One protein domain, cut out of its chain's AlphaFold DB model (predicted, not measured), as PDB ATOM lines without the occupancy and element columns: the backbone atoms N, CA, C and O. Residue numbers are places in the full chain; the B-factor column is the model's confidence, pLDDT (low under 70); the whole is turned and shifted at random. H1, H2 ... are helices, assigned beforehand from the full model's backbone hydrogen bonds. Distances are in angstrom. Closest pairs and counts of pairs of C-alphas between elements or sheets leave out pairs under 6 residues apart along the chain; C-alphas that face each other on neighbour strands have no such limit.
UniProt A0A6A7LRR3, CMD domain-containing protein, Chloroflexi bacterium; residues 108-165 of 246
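This is residues 108 to 165 of the 246 residues of the protein "CMD domain-containing protein" of Chloroflexi bacterium (UniProt A0A6A7LRR3). One long helix, H1, packs with its later part against two shorter helices, H2 and H3, while its first residues, 108 to 118, stick out as a free arm. H2 folds back along H1 as the second leg of a short helical hairpin, and after a tight turn H3 runs the same way as H1 again. The printed part has 58 residues with three named helices, in the order H1, H2, H3, and no named strand; the class is all helix. The whole is only just loose, close to compact, with a radius of gyration of the C-alphas of 12.7 A, and its outline is elongated, spanning 42 by 21 by 17 A, with the free arm adding to its length.

Start at C-alpha 108, at (27.198, -4.685, 25.342); from there H1, residues 108 to 132, runs 36.1 A to C-alpha 132 at (3.506, 21.909, 31.255). After a link of 7 residues, find C-alpha 140 at (8.026, 16.544, 44.651), where H2, residues 140 to 148, begins; it is 12.7 A long from first to last C-alpha. After the single residue Asp 149 comes H3, residues 150 to 164, which runs 20.3 A to C-alpha 164 at (-6.591, 19.071, 31.598).

Look first at residues 123 to 127 of H1, the part with which it touches H2. The closest C-alphas are those of Lys 123 and Val 146, 6.3 A apart, and the two helices form a hairpin, at a shallow tilt of 25 degrees, opposite ways. With residues 122 to 130 H1 touches H3; here the closest C-alphas are those of Met 130 and Ala 157, 5.7 A apart. H1 and H3 run the same way at a shallow tilt of 24 degrees. H2 and H3 are close but not clearly touching, with the C-alphas of Val 146 and Leu 153 the closest at 5.9 A; they run opposite ways at a steep tilt of 45 degrees. In the backbone of H1 and H3 you will find every O i to N i+4 pair within hydrogen-bond range, and in H2 4 of 5.

The two C-alphas farthest apart are those of Leu 108 and Arg 164, at 41.8 A. Without residues 108 to 118 of H1, which stand free, the body has 47 residues and spans 25 by 18 by 17 A. The printed part has no cut; the link from H1 to H2 is short and the link from H2 to H3 is tight. Read the B-factor column for the model's confidence: the mean pLDDT of the printed part is 81.8, and residues 108 to 114, 133 and 135 to 137 are under 70.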
ATOM      1  N   LEU A 108      27.934  -4.633  24.079       59.03
ATOM      2  CA  LEU A 108      27.198  -4.685  25.342       59.03
ATOM      3  C   LEU A 108      27.270  -3.350  26.092       59.03
ATOM      4  O   LEU A 108      26.247  -2.889  26.597       59.03
ATOM      5  N   GLU A 109      28.439  -2.711  26.126       55.88
ATOM      6  CA  GLU A 109      28.609  -1.379  26.720       55.88
ATOM      7  C   GLU A 109      27.858  -0.304  25.916       55.88
ATOM      8  O   GLU A 109      27.083   0.457  26.497       55.88
ATOM      9  N   ASP A 110      27.968  -0.310  24.584       56.28
ATOM     10  CA  ASP A 110      27.250   0.618  23.695       56.28
ATOM     11  C   ASP A 110      25.731   0.380  23.672       56.28
ATOM     12  O   ASP A 110      24.948   1.289  23.371       56.28
ATOM     13  N   GLY A 111      25.290  -0.855  23.923       54.28
ATOM     14  CA  GLY A 111      23.879  -1.212  24.053       54.28
ATOM     15  C   GLY A 111      23.288  -0.734  25.378       54.28
ATOM     16  O   GLY A 111      22.210  -0.144  25.389       54.28
ATOM     17  N   MET A 112      24.016  -0.930  26.478       52.31
ATOM     18  CA  MET A 112      23.582  -0.544  27.821       52.31
ATOM     19  C   MET A 112      23.621   0.980  28.022       52.31
ATOM     20  O   MET A 112      22.666   1.557  28.545       52.31
ATOM     21  N   ALA A 113      24.646   1.654  27.491       57.72
ATOM     22  CA  ALA A 113      24.716   3.116  27.467       57.72
ATOM     23  C   ALA A 113      23.558   3.737  26.663       57.72
ATOM     24  O   ALA A 113      22.932   4.691  27.118       57.72
ATOM     25  N   ARG A 114      23.186   3.143  25.514       57.94
ATOM     26  CA  ARG A 114      22.003   3.576  24.745       57.94
ATOM     27  C   ARG A 114      20.702   3.407  25.522       57.94
ATOM     28  O   ARG A 114      19.851   4.290  25.459       57.94
ATOM     29  N   THR A 115      20.537   2.308  26.258       70.50
ATOM     30  CA  THR A 115      19.330   2.111  27.075       70.50
ATOM     31  C   THR A 115      19.245   3.089  28.245       70.50
ATOM     32  O   THR A 115      18.144   3.525  28.590       70.50
ATOM     33  N   ASP A 116      20.385   3.480  28.815       79.00
ATOM     34  CA  ASP A 116      20.442   4.473  29.886       79.00
ATOM     35  C   ASP A 116      20.130   5.883  29.356       79.00
ATOM     36  O   ASP A 116      19.302   6.587  29.944       79.00
ATOM     37  N   ASP A 117      20.683   6.264  28.201       86.12
ATOM     38  CA  ASP A 117      20.394   7.544  27.541       86.12
ATOM     39  C   ASP A 117      18.916   7.661  27.128       86.12
ATOM     40  O   ASP A 117      18.267   8.687  27.367       86.12
ATOM     41  N   GLU A 118      18.337   6.597  26.562       88.31
ATOM     42  CA  GLU A 118      16.913   6.544  26.213       88.31
ATOM     43  C   GLU A 118      16.012   6.672  27.449       88.31
ATOM     44  O   GLU A 118      14.979   7.354  27.407       88.31
ATOM     45  N   LEU A 119      16.393   6.045  28.566       87.12
ATOM     46  CA  LEU A 119      15.653   6.127  29.822       87.12
ATOM     47  C   LEU A 119      15.727   7.530  30.435       87.12
ATOM     48  O   LEU A 119      14.703   8.048  30.897       87.12
ATOM     49  N   VAL A 120      16.906   8.157  30.421       91.31
ATOM     50  CA  VAL A 120      17.103   9.543  30.875       91.31
ATOM     51  C   VAL A 120      16.240  10.495  30.050       91.31
ATOM     52  O   VAL A 120      15.481  11.295  30.611       91.31
ATOM     53  N   GLU A 121      16.269  10.358  28.727       92.62
ATOM     54  CA  GLU A 121      15.472  11.179  27.817       92.62
ATOM     55  C   GLU A 121      13.965  10.957  28.014       92.62
ATOM     56  O   GLU A 121      13.173  11.906  28.036       92.62
ATOM     57  N   LYS A 122      13.543   9.707  28.235       90.94
ATOM     58  CA  LYS A 122      12.153   9.378  28.567       90.94
ATOM     59  C   LYS A 122      11.706  10.062  29.859       90.94
ATOM     60  O   LYS A 122      10.655  10.703  29.873       90.94
ATOM     61  N   LYS A 123      12.497   9.962  30.932       93.25
ATOM     62  CA  LYS A 123      12.208  10.614  32.222       93.25
ATOM     63  C   LYS A 123      12.113  12.133  32.078       93.25
ATOM     64  O   LYS A 123      11.190  12.735  32.633       93.25
ATOM     65  N   ARG A 124      13.004  12.748  31.290       92.75
ATOM     66  CA  ARG A 124      12.964  14.187  30.974       92.75
ATOM     67  C   ARG A 124      11.646  14.578  30.304       92.75
ATOM     68  O   ARG A 124      10.960  15.473  30.796       92.75
ATOM     69  N   LYS A 125      11.242  13.861  29.248       91.81
ATOM     70  CA  LYS A 125       9.974  14.115  28.538       91.81
ATOM     71  C   LYS A 125       8.755  13.987  29.448       91.81
ATOM     72  O   LYS A 125       7.836  14.796  29.349       91.81
ATOM     73  N   ILE A 126       8.740  12.995  30.340       91.06
ATOM     74  CA  ILE A 126       7.640  12.812  31.299       91.06
ATOM     75  C   ILE A 126       7.548  14.019  32.235       91.06
ATOM     76  O   ILE A 126       6.459  14.565  32.423       91.06
ATOM     77  N   ARG A 127       8.684  14.468  32.781       90.75
ATOM     78  CA  ARG A 127       8.740  15.637  33.667       90.75
ATOM     79  C   ARG A 127       8.206  16.885  32.959       90.75
ATOM     80  O   ARG A 127       7.322  17.557  33.479       90.75
ATOM     81  N   GLU A 128       8.640  17.133  31.727       88.69
ATOM     82  CA  GLU A 128       8.161  18.258  30.911       88.69
ATOM     83  C   GLU A 128       6.661  18.184  30.601       88.69
ATOM     84  O   GLU A 128       5.938  19.179  30.733       88.69
ATOM     85  N   ALA A 129       6.163  17.002  30.233       85.12
ATOM     86  CA  ALA A 129       4.743  16.789  29.976       85.12
ATOM     87  C   ALA A 129       3.899  17.077  31.227       85.12
ATOM     88  O   ALA A 129       2.875  17.756  31.142       85.12
ATOM     89  N   MET A 130       4.343  16.622  32.401       84.06
ATOM     90  CA  MET A 130       3.612  16.813  33.655       84.06
ATOM     91  C   MET A 130       3.657  18.256  34.165       84.06
ATOM     92  O   MET A 130       2.630  18.753  34.637       84.06
ATOM     93  N   THR A 131       4.799  18.933  34.038       83.56
ATOM     94  CA  THR A 131       4.971  20.336  34.441       83.56
ATOM     95  C   THR A 131       4.182  21.278  33.534       83.56
ATOM     96  O   THR A 131       3.455  22.150  34.013       83.56
ATOM     97  N   SER A 132       4.241  21.073  32.215       77.06
ATOM     98  CA  SER A 132       3.506  21.909  31.255       77.06
ATOM     99  C   SER A 132       1.986  21.801  31.424       77.06
ATOM    100  O   SER A 132       1.265  22.771  31.186       77.06
ATOM    101  N   ALA A 133       1.475  20.650  31.862       68.81
ATOM    102  CA  ALA A 133       0.057  20.431  32.152       68.81
ATOM    103  C   ALA A 133      -0.418  21.021  33.492       68.81
ATOM    104  O   ALA A 133      -1.622  21.021  33.785       68.81
ATOM    105  N   ARG A 134       0.516  21.491  34.320       71.19
ATOM    106  CA  ARG A 134       0.289  22.042  35.661       71.19
ATOM    107  C   ARG A 134       0.716  23.511  35.771       71.19
ATOM    108  O   ARG A 134       1.016  23.971  36.863       71.19
ATOM    109  N   ASP A 135       0.740  24.231  34.650       67.00
ATOM    110  CA  ASP A 135       1.125  25.647  34.579       67.00
ATOM    111  C   ASP A 135       2.479  25.950  35.254       67.00
ATOM    112  O   ASP A 135       2.682  27.030  35.798       67.00
ATOM    113  N   GLY A 136       3.420  24.998  35.188       66.38
ATOM    114  CA  GLY A 136       4.811  25.204  35.599       66.38
ATOM    115  C   GLY A 136       5.249  24.507  36.886       66.38
ATOM    116  O   GLY A 136       6.440  24.545  37.179       66.38
ATOM    117  N   GLU A 137       4.359  23.835  37.621       66.94
ATOM    118  CA  GLU A 137       4.718  23.229  38.912       66.94
ATOM    119  C   GLU A 137       4.348  21.742  39.000       66.94
ATOM    120  O   GLU A 137       3.236  21.328  38.670       66.94
ATOM    121  N   MET A 138       5.284  20.914  39.458       74.94
ATOM    122  CA  MET A 138       5.095  19.480  39.685       74.94
ATOM    123  C   MET A 138       5.370  19.185  41.157       74.94
ATOM    124  O   MET A 138       6.341  19.692  41.708       74.94
ATOM    125  N   TYR A 139       4.521  18.385  41.810       78.75
ATOM    126  CA  TYR A 139       4.764  18.080  43.221       78.75
ATOM    127  C   TYR A 139       5.991  17.161  43.376       78.75
ATOM    128  O   TYR A 139       6.163  16.263  42.537       78.75
ATOM    129  N   PRO A 140       6.806  17.329  44.435       84.62
ATOM    130  CA  PRO A 140       8.026  16.544  44.651       84.62
ATOM    131  C   PRO A 140       7.801  15.027  44.639       84.62
ATOM    132  O   PRO A 140       8.655  14.259  44.199       84.62
ATOM    133  N   GLU A 141       6.629  14.571  45.077       87.12
ATOM    134  CA  GLU A 141       6.273  13.152  45.090       87.12
ATOM    135  C   GLU A 141       6.134  12.594  43.672       87.12
ATOM    136  O   GLU A 141       6.500  11.446  43.424       87.12
ATOM    137  N   TRP A 142       5.641  13.399  42.725       87.81
ATOM    138  CA  TRP A 142       5.576  12.990  41.323       87.81
ATOM    139  C   TRP A 142       6.954  13.002  40.681       87.81
ATOM    140  O   TRP A 142       7.238  12.127  39.868       87.81
ATOM    141  N   GLU A 143       7.805  13.966  41.034       88.88
ATOM    142  CA  GLU A 143       9.188  14.013  40.555       88.88
ATOM    143  C   GLU A 143       9.958  12.757  40.948       88.88
ATOM    144  O   GLU A 143      10.604  12.141  40.102       88.88
ATOM    145  N   TRP A 144       9.828  12.359  42.212       91.88
ATOM    146  CA  TRP A 144      10.381  11.113  42.720       91.88
ATOM    147  C   TRP A 144       9.767   9.898  42.018       91.88
ATOM    148  O   TRP A 144      10.486   8.975  41.640       91.88
ATOM    149  N   ALA A 145       8.451   9.904  41.783       91.81
ATOM    150  CA  ALA A 145       7.763   8.794  41.131       91.81
ATOM    151  C   ALA A 145       8.242   8.555  39.688       91.81
ATOM    152  O   ALA A 145       8.332   7.399  39.280       91.81
ATOM    153  N   VAL A 146       8.622   9.602  38.939       94.19
ATOM    154  CA  VAL A 146       9.231   9.462  37.596       94.19
ATOM    155  C   VAL A 146      10.496   8.606  37.643       94.19
ATOM    156  O   VAL A 146      10.759   7.842  36.713       94.19
ATOM    157  N   ASP A 147      11.266   8.706  38.724       92.75
ATOM    158  CA  ASP A 147      12.472   7.907  38.882       92.75
ATOM    159  C   ASP A 147      12.194   6.457  39.256       92.75
ATOM    160  O   ASP A 147      12.972   5.589  38.859       92.75
ATOM    161  N   GLN A 148      11.090   6.205  39.962       95.06
ATOM    162  CA  GLN A 148      10.711   4.868  40.416       95.06
ATOM    163  C   GLN A 148       9.984   4.050  39.344       95.06
ATOM    164  O   GLN A 148      10.266   2.866  39.188       95.06
ATOM    165  N   ASP A 149       9.041   4.659  38.619       94.06
ATOM    166  CA  ASP A 149       8.228   3.970  37.609       94.06
ATOM    167  C   ASP A 149       7.901   4.885  36.410       94.06
ATOM    168  O   ASP A 149       6.778   5.375  36.244       94.06
ATOM    169  N   PRO A 150       8.875   5.124  35.515       93.31
ATOM    170  CA  PRO A 150       8.675   5.997  34.361       93.31
ATOM    171  C   PRO A 150       7.625   5.464  33.373       93.31
ATOM    172  O   PRO A 150       7.073   6.236  32.590       93.31
ATOM    173  N   ASN A 151       7.323   4.164  33.379       91.50
ATOM    174  CA  ASN A 151       6.300   3.597  32.498       91.50
ATOM    175  C   ASN A 151       4.899   3.990  32.967       91.50
ATOM    176  O   ASN A 151       4.100   4.480  32.164       91.50
ATOM    177  N   PHE A 152       4.620   3.841  34.265       93.25
ATOM    178  CA  PHE A 152       3.352   4.283  34.838       93.25
ATOM    179  C   PHE A 152       3.170   5.795  34.696       93.25
ATOM    180  O   PHE A 152       2.093   6.259  34.313       93.25
ATOM    181  N   LEU A 153       4.224   6.573  34.956       94.00
ATOM    182  CA  LEU A 153       4.131   8.032  34.919       94.00
ATOM    183  C   LEU A 153       3.928   8.564  33.500       94.00
ATOM    184  O   LEU A 153       3.207   9.545  33.337       94.00
ATOM    185  N   ALA A 154       4.472   7.901  32.475       91.44
ATOM    186  CA  ALA A 154       4.163   8.226  31.083       91.44
ATOM    187  C   ALA A 154       2.663   8.065  30.779       91.44
ATOM    188  O   ALA A 154       2.039   8.991  30.258       91.44
ATOM    189  N   ALA A 155       2.066   6.934  31.173       92.50
ATOM    190  CA  ALA A 155       0.638   6.686  30.977       92.50
ATOM    191  C   ALA A 155      -0.238   7.663  31.786       92.50
ATOM    192  O   ALA A 155      -1.236   8.186  31.284       92.50
ATOM    193  N   TYR A 156       0.148   7.962  33.030       90.62
ATOM    194  CA  TYR A 156      -0.548   8.952  33.853       90.62
ATOM    195  C   TYR A 156      -0.456  10.361  33.255       90.62
ATOM    196  O   TYR A 156      -1.456  11.082  33.246       90.62
ATOM    197  N   ALA A 157       0.714  10.757  32.745       88.25
ATOM    198  CA  ALA A 157       0.910  12.052  32.104       88.25
ATOM    199  C   ALA A 157      -0.026  12.206  30.899       88.25
ATOM    200  O   ALA A 157      -0.758  13.194  30.835       88.25
ATOM    201  N   GLU A 158      -0.091  11.204  30.019       88.31
ATOM    202  CA  GLU A 158      -1.004  11.180  28.871       88.31
ATOM    203  C   GLU A 158      -2.473  11.312  29.296       88.31
ATOM    204  O   GLU A 158      -3.178  12.218  28.843       88.31
ATOM    205  N   PHE A 159      -2.922  10.484  30.245       87.31
ATOM    206  CA  PHE A 159      -4.282  10.563  30.784       87.31
ATOM    207  C   PHE A 159      -4.590  11.944  31.386       87.31
ATOM    208  O   PHE A 159      -5.629  12.551  31.103       87.31
ATOM    209  N   SER A 160      -3.679  12.470  32.207       83.62
ATOM    210  CA  SER A 160      -3.852  13.766  32.866       83.62
ATOM    211  C   SER A 160      -3.892  14.922  31.864       83.62
ATOM    212  O   SER A 160      -4.660  15.870  32.055       83.62
ATOM    213  N   ASN A 161      -3.139  14.810  30.765       81.06
ATOM    214  CA  ASN A 161      -3.139  15.768  29.667       81.06
ATOM    215  C   ASN A 161      -4.485  15.780  28.958       81.06
ATOM    216  O   ASN A 161      -5.038  16.856  28.772       81.06
ATOM    217  N   ILE A 162      -5.069  14.618  28.666       82.88
ATOM    218  CA  ILE A 162      -6.404  14.543  28.056       82.88
ATOM    219  C   ILE A 162      -7.454  15.221  28.952       82.88
ATOM    220  O   ILE A 162      -8.295  15.972  28.463       82.88
ATOM    221  N   ALA A 163      -7.394  15.023  30.272       79.25
ATOM    222  CA  ALA A 163      -8.347  15.642  31.199       79.25
ATOM    223  C   ALA A 163      -8.175  17.174  31.320       79.25
ATOM    224  O   ALA A 163      -9.154  17.929  31.415       79.25
ATOM    225  N   ARG A 164      -6.927  17.658  31.330       75.12
ATOM    226  CA  ARG A 164      -6.591  19.071  31.598       75.12
ATOM    227  C   ARG A 164      -6.507  19.926  30.336       75.12
ATOM    228  O   ARG A 164      -7.008  21.051  30.342       75.12
ATOM    229  N   LYS A 165      -5.908  19.389  29.278       73.19
ATOM    230  CA  LYS A 165      -5.700  19.984  27.952       73.19
ATOM    231  C   LYS A 165      -6.208  19.006  26.881       73.19
ATOM    232  O   LYS A 165      -5.405  18.413  26.162       73.19
TER     233      LYS A 165